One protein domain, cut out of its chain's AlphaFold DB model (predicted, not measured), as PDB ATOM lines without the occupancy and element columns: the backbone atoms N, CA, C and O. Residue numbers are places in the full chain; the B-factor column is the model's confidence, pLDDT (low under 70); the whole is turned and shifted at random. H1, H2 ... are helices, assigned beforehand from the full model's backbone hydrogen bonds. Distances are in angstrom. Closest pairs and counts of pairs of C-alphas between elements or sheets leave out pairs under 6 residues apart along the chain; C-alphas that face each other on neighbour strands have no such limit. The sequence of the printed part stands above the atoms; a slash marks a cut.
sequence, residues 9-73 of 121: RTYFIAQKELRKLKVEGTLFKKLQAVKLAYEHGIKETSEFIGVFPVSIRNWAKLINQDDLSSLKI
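What this domain is: This is residues 9 to 73 of the 121 residues of an uncharacterized protein of Rickettsiales bacterium (UniProt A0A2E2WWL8). A long helix, H2, is the spine of a small body: H3 folds back on its last part, H4 crosses it, and the short H5 packs on its first half. From the first end of H2, residues 9 to 21, mostly H1, stick out as a free arm that makes a corner with it. The printed part has 65 residues, with five named helices in the order H1 H2 H3 H4 H5 and no named strand; its class is all helix. It is only just loose, close to compact, with a radius of gyration of the C-alphas of 13.4 A and spans of 39 by 26 by 16 A.

Where its parts are: H2, residues 22 to 40, is 26.3 A long and begins at C-alpha 22, (-19.930, -7.135, 4.768). H1, residues 9 to 20, is 17.2 A long and begins at C-alpha 9, (-30.172, -24.276, 8.517). H3 is residues 42 to 49, 10.4 A. H4 is residues 53 to 64, 16.8 A. H5 is residues 68 to 72, 6.9 A, and ends at C-alpha 72, (-13.535, -0.511, 3.465).

How they stand to each other: H2 and H4 are the hubs, touching three helices each. H2, with residues 33 to 37 alone, touches H3, closest C-alphas Ala 37 and Thr 45 at 5.4 A; they form a helical hairpin, opposite ways at a steep tilt of 44 degrees. H2 touches H4 about perpendicular, at 80 degrees, with residues 30 to 37 alone against 56 to 60; the closest C-alphas are Val 34 and Ile 56, 5.9 A. H2 touches H5 with residues 23 to 30 alone, closest C-alphas Leu 27 and Lys 72, 5.3 A. H4 also touches H3, C-alphas Ser 46 and Pro 53 being closest at 5.6 A, and H5, Leu 62 and Leu 68 at 6.6 A. H1 is close to H2 but not clearly touching, about perpendicular at 89 degrees, and apart from H3, H4 and H5. Each O i to N i+4 pair is within hydrogen-bond range in H2, H3 and H4, 7 of 8 in H1, and 0 of 1 in H5, where 2 of 2 O i to N i+3 pairs are.

The domain as a whole: The C-alphas of Arg 9 and Gln 65 are the two farthest apart, 42.5 A. The body without the free residues 9 to 21 spans 26 by 23 by 16 A. The printed part has no cut, the four links are tight, and no printed residue is under 70 in pLDDT.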
ATOM      1  N   ARG A   9     -30.051 -25.223   7.399       92.94
ATOM      2  CA  ARG A   9     -30.172 -24.276   8.517       92.94
ATOM      3  C   ARG A   9     -28.817 -23.677   8.890       92.94
ATOM      4  O   ARG A   9     -28.716 -22.462   9.061       92.94
ATOM      5  N   THR A  10     -27.780 -24.507   8.991       94.19
ATOM      6  CA  THR A  10     -26.412 -24.060   9.291       94.19
ATOM      7  C   THR A  10     -25.897 -23.117   8.205       94.19
ATOM      8  O   THR A  10     -25.373 -22.047   8.520       94.19
ATOM      9  N   TYR A  11     -26.104 -23.468   6.932       93.62
ATOM     10  CA  TYR A  11     -25.728 -22.629   5.794       93.62
ATOM     11  C   TYR A  11     -26.411 -21.254   5.836       93.62
ATOM     12  O   TYR A  11     -25.742 -20.223   5.730       93.62
ATOM     13  N   PHE A  12     -27.732 -21.213   6.035       94.62
ATOM     14  CA  PHE A  12     -28.488 -19.959   6.034       94.62
ATOM     15  C   PHE A  12     -28.128 -19.049   7.209       94.62
ATOM     16  O   PHE A  12     -28.022 -17.834   7.023       94.62
ATOM     17  N   ILE A  13     -27.891 -19.613   8.398       94.69
ATOM     18  CA  ILE A  13     -27.433 -18.838   9.558       94.69
ATOM     19  C   ILE A  13     -26.059 -18.226   9.266       94.69
ATOM     20  O   ILE A  13     -25.899 -17.012   9.392       94.69
ATOM     21  N   ALA A  14     -25.097 -19.026   8.795       93.00
ATOM     22  CA  ALA A  14     -23.765 -18.532   8.455       93.00
ATOM     23  C   ALA A  14     -23.826 -17.431   7.384       93.00
ATOM     24  O   ALA A  14     -23.206 -16.377   7.529       93.00
ATOM     25  N   GLN A  15     -24.634 -17.623   6.338       91.50
ATOM     26  CA  GLN A  15     -24.814 -16.617   5.296       91.50
ATOM     27  C   GLN A  15     -25.421 -15.316   5.847       91.50
ATOM     28  O   GLN A  15     -24.983 -14.229   5.465       91.50
ATOM     29  N   LYS A  16     -26.415 -15.403   6.739       93.12
ATOM     30  CA  LYS A  16     -27.044 -14.233   7.369       93.12
ATOM     31  C   LYS A  16     -26.041 -13.439   8.203       93.12
ATOM     32  O   LYS A  16     -25.995 -12.218   8.070       93.12
ATOM     33  N   GLU A  17     -25.230 -14.108   9.017       92.00
ATOM     34  CA  GLU A  17     -24.219 -13.445   9.848       92.00
ATOM     35  C   GLU A  17     -23.094 -12.833   9.000       92.00
ATOM     36  O   GLU A  17     -22.732 -11.674   9.197       92.00
ATOM     37  N   LEU A  18     -22.625 -13.534   7.961       86.81
ATOM     38  CA  LEU A  18     -21.624 -12.999   7.027       86.81
ATOM     39  C   LEU A  18     -22.089 -11.718   6.320       86.81
ATOM     40  O   LEU A  18     -21.279 -10.829   6.060       86.81
ATOM     41  N   ARG A  19     -23.388 -11.590   6.018       85.31
ATOM     42  CA  ARG A  19     -23.942 -10.366   5.414       85.31
ATOM     43  C   ARG A  19     -23.860  -9.159   6.347       85.31
ATOM     44  O   ARG A  19     -23.712  -8.048   5.843       85.31
ATOM     45  N   LYS A  20     -23.941  -9.353   7.668       87.19
ATOM     46  CA  LYS A  20     -23.807  -8.258   8.645       87.19
ATOM     47  C   LYS A  20     -22.385  -7.706   8.675       87.19
ATOM     48  O   LYS A  20     -22.199  -6.509   8.822       87.19
ATOM     49  N   LEU A  21     -21.401  -8.572   8.452       85.38
ATOM     50  CA  LEU A  21     -19.978  -8.241   8.459       85.38
ATOM     51  C   LEU A  21     -19.472  -7.766   7.091       85.38
ATOM     52  O   LEU A  21     -18.290  -7.888   6.803       85.38
ATOM     53  N   LYS A  22     -20.330  -7.308   6.174       79.12
ATOM     54  CA  LYS A  22     -19.930  -7.135   4.768       79.12
ATOM     55  C   LYS A  22     -18.746  -6.174   4.594       79.12
ATOM     56  O   LYS A  22     -17.833  -6.473   3.822       79.12
ATOM     57  N   VAL A  23     -18.749  -5.040   5.293       80.25
ATOM     58  CA  VAL A  23     -17.697  -4.015   5.177       80.25
ATOM     59  C   VAL A  23     -16.463  -4.424   5.978       80.25
ATOM     60  O   VAL A  23     -15.350  -4.444   5.451       80.25
ATOM     61  N   GLU A  24     -16.668  -4.831   7.224       84.44
ATOM     62  CA  GLU A  24     -15.639  -5.246   8.177       84.44
ATOM     63  C   GLU A  24     -14.923  -6.511   7.700       84.44
ATOM     64  O   GLU A  24     -13.700  -6.576   7.705       84.44
ATOM     65  N   GLY A  25     -15.670  -7.485   7.193       85.94
ATOM     66  CA  GLY A  25     -15.163  -8.717   6.598       85.94
ATOM     67  C   GLY A  25     -14.414  -8.475   5.288       85.94
ATOM     68  O   GLY A  25     -13.445  -9.174   4.998       85.94
ATOM     69  N   THR A  26     -14.801  -7.459   4.510       86.94
ATOM     70  CA  THR A  26     -14.023  -7.039   3.334       86.94
ATOM     71  C   THR A  26     -12.689  -6.441   3.758       86.94
ATOM     72  O   THR A  26     -11.657  -6.813   3.201       86.94
ATOM     73  N   LEU A  27     -12.690  -5.548   4.750       90.62
ATOM     74  CA  LEU A  27     -11.454  -4.997   5.299       90.62
ATOM     75  C   LEU A  27     -10.563  -6.107   5.861       90.62
ATOM     76  O   LEU A  27      -9.394  -6.178   5.496       90.62
ATOM     77  N   PHE A  28     -11.123  -6.996   6.682       92.06
ATOM     78  CA  PHE A  28     -10.413  -8.127   7.271       92.06
ATOM     79  C   PHE A  28      -9.690  -8.954   6.205       92.06
ATOM     80  O   PHE A  28      -8.482  -9.140   6.302       92.06
ATOM     81  N   LYS A  29     -10.388  -9.364   5.136       91.81
ATOM     82  CA  LYS A  29      -9.782 -10.138   4.040       91.81
ATOM     83  C   LYS A  29      -8.635  -9.393   3.355       91.81
ATOM     84  O   LYS A  29      -7.624 -10.003   3.027       91.81
ATOM     85  N   LYS A  30      -8.778  -8.080   3.142       94.50
ATOM     86  CA  LYS A  30      -7.732  -7.251   2.520       94.50
ATOM     87  C   LYS A  30      -6.495  -7.142   3.407       94.50
ATOM     88  O   LYS A  30      -5.385  -7.314   2.915       94.50
ATOM     89  N   LEU A  31      -6.686  -6.898   4.703       95.44
ATOM     90  CA  LEU A  31      -5.596  -6.828   5.679       95.44
ATOM     91  C   LEU A  31      -4.896  -8.182   5.825       95.44
ATOM     92  O   LEU A  31      -3.670  -8.251   5.775       95.44
ATOM     93  N   GLN A  32      -5.671  -9.263   5.927       96.06
ATOM     94  CA  GLN A  32      -5.146 -10.621   6.021       96.06
ATOM     95  C   GLN A  32      -4.321 -10.991   4.782       96.06
ATOM     96  O   GLN A  32      -3.250 -11.574   4.923       96.06
ATOM     97  N   ALA A  33      -4.766 -10.601   3.585       96.94
ATOM     98  CA  ALA A  33      -4.009 -10.820   2.357       96.94
ATOM     99  C   ALA A  33      -2.675 -10.058   2.339       96.94
ATOM    100  O   ALA A  33      -1.673 -10.608   1.900       96.94
ATOM    101  N   VAL A  34      -2.627  -8.815   2.826       97.69
ATOM    102  CA  VAL A  34      -1.360  -8.068   2.897       97.69
ATOM    103  C   VAL A  34      -0.412  -8.684   3.930       97.69
ATOM    104  O   VAL A  34       0.767  -8.848   3.630       97.69
ATOM    105  N   LYS A  35      -0.925  -9.095   5.099       97.81
ATOM    106  CA  LYS A  35      -0.138  -9.803   6.121       97.81
ATOM    107  C   LYS A  35       0.469 -11.098   5.568       97.81
ATOM    108  O   LYS A  35       1.677 -11.282   5.642       97.81
ATOM    109  N   LEU A  36      -0.350 -11.962   4.969       97.69
ATOM    110  CA  LEU A  36       0.121 -13.230   4.403       97.69
ATOM    111  C   LEU A  36       1.106 -13.012   3.252       97.69
ATOM    112  O   LEU A  36       2.078 -13.746   3.136       97.69
ATOM    113  N   ALA A  37       0.915 -11.967   2.443       97.94
ATOM    114  CA  ALA A  37       1.847 -11.639   1.371       97.94
ATOM    115  C   ALA A  37       3.219 -11.177   1.877       97.94
ATOM    116  O   ALA A  37       4.201 -11.331   1.154       97.94
ATOM    117  N   TYR A  38       3.298 -10.625   3.088       97.81
ATOM    118  CA  TYR A  38       4.569 -10.371   3.761       97.81
ATOM    119  C   TYR A  38       5.213 -11.677   4.256       97.81
ATOM    120  O   TYR A  38       6.413 -11.862   4.091       97.81
ATOM    121  N   GLU A  39       4.417 -12.594   4.811       97.75
ATOM    122  CA  GLU A  39       4.898 -13.857   5.400       97.75
ATOM    123  C   GLU A  39       5.310 -14.907   4.352       97.75
ATOM    124  O   GLU A  39       6.273 -15.641   4.556       97.75
ATOM    125  N   HIS A  40       4.593 -14.973   3.231       97.25
ATOM    126  CA  HIS A  40       4.693 -16.044   2.228       97.25
ATOM    127  C   HIS A  40       4.885 -15.508   0.801       97.25
ATOM    128  O   HIS A  40       4.921 -16.242  -0.176       97.25
ATOM    129  N   GLY A  41       4.978 -14.192   0.628       97.44
ATOM    130  CA  GLY A  41       5.081 -13.594  -0.695       97.44
ATOM    131  C   GLY A  41       3.739 -13.465  -1.427       97.44
ATOM    132  O   GLY A  41       2.725 -14.120  -1.155       97.44
ATOM    133  N   ILE A  42       3.728 -12.552  -2.399       96.88
ATOM    134  CA  ILE A  42       2.504 -12.115  -3.088       96.88
ATOM    135  C   ILE A  42       1.916 -13.220  -3.975       96.88
ATOM    136  O   ILE A  42       0.695 -13.315  -4.086       96.88
ATOM    137  N   LYS A  43       2.759 -14.021  -4.637       96.69
ATOM    138  CA  LYS A  43       2.308 -15.046  -5.589       96.69
ATOM    139  C   LYS A  43       1.553 -16.167  -4.871       96.69
ATOM    140  O   LYS A  43       0.405 -16.431  -5.209       96.69
ATOM    141  N   GLU A  44       2.164 -16.731  -3.833       96.81
ATOM    142  CA  GLU A  44       1.583 -17.807  -3.023       96.81
ATOM    143  C   GLU A  44       0.291 -17.344  -2.344       96.81
ATOM    144  O   GLU A  44      -0.741 -18.005  -2.424       96.81
ATOM    145  N   THR A  45       0.295 -16.135  -1.780       97.19
ATOM    146  CA  THR A  45      -0.905 -15.550  -1.167       97.19
ATOM    147  C   THR A  45      -2.025 -15.298  -2.181       97.19
ATOM    148  O   THR A  45      -3.198 -15.529  -1.887       97.19
ATOM    149  N   SER A  46      -1.684 -14.824  -3.383       96.00
ATOM    150  CA  SER A  46      -2.638 -14.607  -4.479       96.00
ATOM    151  C   SER A  46      -3.341 -15.904  -4.872       96.00
ATOM    152  O   SER A  46      -4.559 -15.906  -5.055       96.00
ATOM    153  N   GLU A  47      -2.583 -16.992  -5.003       95.69
ATOM    154  CA  GLU A  47      -3.097 -18.322  -5.339       95.69
ATOM    155  C   GLU A  47      -3.951 -18.893  -4.198       95.69
ATOM    156  O   GLU A  47      -5.064 -19.354  -4.445       95.69
ATOM    157  N   PHE A  48      -3.493 -18.770  -2.948       95.12
ATOM    158  CA  PHE A  48      -4.201 -19.272  -1.767       95.12
ATOM    159  C   PHE A  48      -5.539 -18.560  -1.510       95.12
ATOM    160  O   PHE A  48      -6.549 -19.201  -1.223       95.12
ATOM    161  N   ILE A  49      -5.569 -17.228  -1.613       92.88
ATOM    162  CA  ILE A  49      -6.762 -16.419  -1.301       92.88
ATOM    163  C   ILE A  49      -7.671 -16.244  -2.532       92.88
ATOM    164  O   ILE A  49      -8.846 -15.894  -2.391       92.88
ATOM    165  N   GLY A  50      -7.157 -16.476  -3.744       93.19
ATOM    166  CA  GLY A  50      -7.896 -16.260  -4.990       93.19
ATOM    167  C   GLY A  50      -8.062 -14.777  -5.336       93.19
ATOM    168  O   GLY A  50      -9.138 -14.335  -5.739       93.19
ATOM    169  N   VAL A  51      -7.008 -13.979  -5.144       92.88
ATOM    170  CA  VAL A  51      -7.003 -12.528  -5.393       92.88
ATOM    171  C   VAL A  51      -5.811 -12.166  -6.260       92.88
ATOM    172  O   VAL A  51      -4.697 -12.550  -5.948       92.88
ATOM    173  N   PHE A  52      -6.011 -11.338  -7.288       95.19
ATOM    174  CA  PHE A  52      -4.914 -10.909  -8.158       95.19
ATOM    175  C   PHE A  52      -3.753 -10.236  -7.392       95.19
ATOM    176  O   PHE A  52      -4.007  -9.356  -6.559       95.19
ATOM    177  N   PRO A  53      -2.481 -10.501  -7.760       96.31
ATOM    178  CA  PRO A  53      -1.305  -9.884  -7.133       96.31
ATOM    179  C   PRO A  53      -1.354  -8.350  -7.094       96.31
ATOM    180  O   PRO A  53      -0.923  -7.719  -6.129       96.31
ATOM    181  N   VAL A  54      -1.913  -7.733  -8.142       96.31
ATOM    182  CA  VAL A  54      -2.058  -6.272  -8.248       96.31
ATOM    183  C   VAL A  54      -2.978  -5.697  -7.167       96.31
ATOM    184  O   VAL A  54      -2.721  -4.610  -6.657       96.31
ATOM    185  N   SER A  55      -4.010  -6.437  -6.765       95.56
ATOM    186  CA  SER A  55      -4.926  -6.028  -5.700       95.56
ATOM    187  C   SER A  55      -4.209  -5.973  -4.355       95.56
ATOM    188  O   SER A  55      -4.340  -4.979  -3.648       95.56
ATOM    189  N   ILE A  56      -3.391  -6.986  -4.047       97.00
ATOM    190  CA  ILE A  56      -2.591  -7.046  -2.817       97.00
ATOM    191  C   ILE A  56      -1.620  -5.859  -2.758       97.00
ATOM    192  O   ILE A  56      -1.569  -5.156  -1.751       97.00
ATOM    193  N   ARG A  57      -0.921  -5.562  -3.865       96.62
ATOM    194  CA  ARG A  57      -0.028  -4.390  -3.959       96.62
ATOM    195  C   ARG A  57      -0.774  -3.072  -3.750       96.62
ATOM    196  O   ARG A  57      -0.294  -2.203  -3.029       96.62
ATOM    197  N   ASN A  58      -1.953  -2.926  -4.354       95.69
ATOM    198  CA  ASN A  58      -2.775  -1.728  -4.189       95.69
ATOM    199  C   ASN A  58      -3.237  -1.551  -2.737       95.69
ATOM    200  O   ASN A  58      -3.242  -0.431  -2.235       95.69
ATOM    201  N   TRP A  59      -3.608  -2.634  -2.050       96.50
ATOM    202  CA  TRP A  59      -3.985  -2.567  -0.639       96.50
ATOM    203  C   TRP A  59      -2.794  -2.228   0.251       96.50
ATOM    204  O   TRP A  59      -2.925  -1.345   1.089       96.50
ATOM    205  N   ALA A  60      -1.630  -2.842   0.022       96.81
ATOM    206  CA  ALA A  60      -0.402  -2.506   0.741       96.81
ATOM    207  C   ALA A  60      -0.042  -1.020   0.586       96.81
ATOM    208  O   ALA A  60       0.284  -0.357   1.565       96.81
ATOM    209  N   LYS A  61      -0.194  -0.459  -0.623       96.62
ATOM    210  CA  LYS A  61       0.009   0.976  -0.864       96.62
ATOM    211  C   LYS A  61      -0.923   1.849  -0.020       96.62
ATOM    212  O   LYS A  61      -0.461   2.836   0.534       96.62
ATOM    213  N   LEU A  62      -2.207   1.498   0.071       94.75
ATOM    214  CA  LEU A  62      -3.176   2.247   0.879       94.75
ATOM    215  C   LEU A  62      -2.868   2.152   2.380       94.75
ATOM    216  O   LEU A  62      -2.995   3.146   3.081       94.75
ATOM    217  N   ILE A  63      -2.420   0.984   2.855       95.06
ATOM    218  CA  ILE A  63      -2.003   0.788   4.254       95.06
ATOM    219  C   ILE A  63      -0.774   1.641   4.573       95.06
ATOM    220  O   ILE A  63      -0.778   2.341   5.573       95.06
ATOM    221  N   ASN A  64       0.232   1.660   3.696       95.12
ATOM    222  CA  ASN A  64       1.431   2.489   3.878       95.12
ATOM    223  C   ASN A  64       1.136   4.000   3.872       95.12
ATOM    224  O   ASN A  64       1.992   4.793   4.246       95.12
ATOM    225  N   GLN A  65      -0.042   4.401   3.391       95.44
ATOM    226  CA  GLN A  65      -0.527   5.782   3.383       95.44
ATOM    227  C   GLN A  65      -1.510   6.063   4.534       95.44
ATOM    228  O   GLN A  65      -2.170   7.098   4.514       95.44
ATOM    229  N   ASP A  66      -1.665   5.126   5.478       91.69
ATOM    230  CA  ASP A  66      -2.659   5.142   6.560       91.69
ATOM    231  C   ASP A  66      -4.121   5.330   6.090       91.69
ATOM    232  O   ASP A  66      -5.022   5.643   6.871       91.69
ATOM    233  N   ASP A  67      -4.419   5.050   4.814       90.44
ATOM    234  CA  ASP A  67      -5.764   5.155   4.236       90.44
ATOM    235  C   ASP A  67      -6.531   3.823   4.322       90.44
ATOM    236  O   ASP A  67      -6.933   3.201   3.329       90.44
ATOM    237  N   LEU A  68      -6.787   3.379   5.556       88.62
ATOM    238  CA  LEU A  68      -7.615   2.194   5.821       88.62
ATOM    239  C   LEU A  68      -9.084   2.406   5.423       88.62
ATOM    240  O   LEU A  68      -9.822   1.444   5.187       88.62
ATOM    241  N   SER A  69      -9.522   3.663   5.330       85.88
ATOM    242  CA  SER A  69     -10.886   4.014   4.939       85.88
ATOM    243  C   SER A  69     -11.183   3.555   3.507       85.88
ATOM    244  O   SER A  69     -12.196   2.894   3.263       85.88
ATOM    245  N   SER A  70     -10.244   3.768   2.580       86.31
ATOM    246  CA  SER A  70     -10.359   3.338   1.185       86.31
ATOM    247  C   SER A  70     -10.371   1.815   1.014       86.31
ATOM    248  O   SER A  70     -10.908   1.312   0.024       86.31
ATOM    249  N   LEU A  71      -9.861   1.051   1.987       86.88
ATOM    250  CA  LEU A  71      -9.959  -0.414   1.988       86.88
ATOM    251  C   LEU A  71     -11.371  -0.909   2.324       86.88
ATOM    252  O   LEU A  71     -11.775  -1.961   1.825       86.88
ATOM    253  N   LYS A  72     -12.145  -0.163   3.117       84.44
ATOM    254  CA  LYS A  72     -13.535  -0.511   3.465       84.44
ATOM    255  C   LYS A  72     -14.506  -0.269   2.308       84.44
ATOM    256  O   LYS A  72     -15.557  -0.905   2.235       84.44
ATOM    257  N   ILE A  73     -14.161   0.622   1.380       71.94
ATOM    258  CA  ILE A  73     -15.065   1.020   0.300       71.94
ATOM    259  C   ILE A  73     -15.108  -0.076  -0.773       71.94
ATOM    260  O   ILE A  73     -14.168  -0.286  -1.544       71.94
TER     261      ILE A  73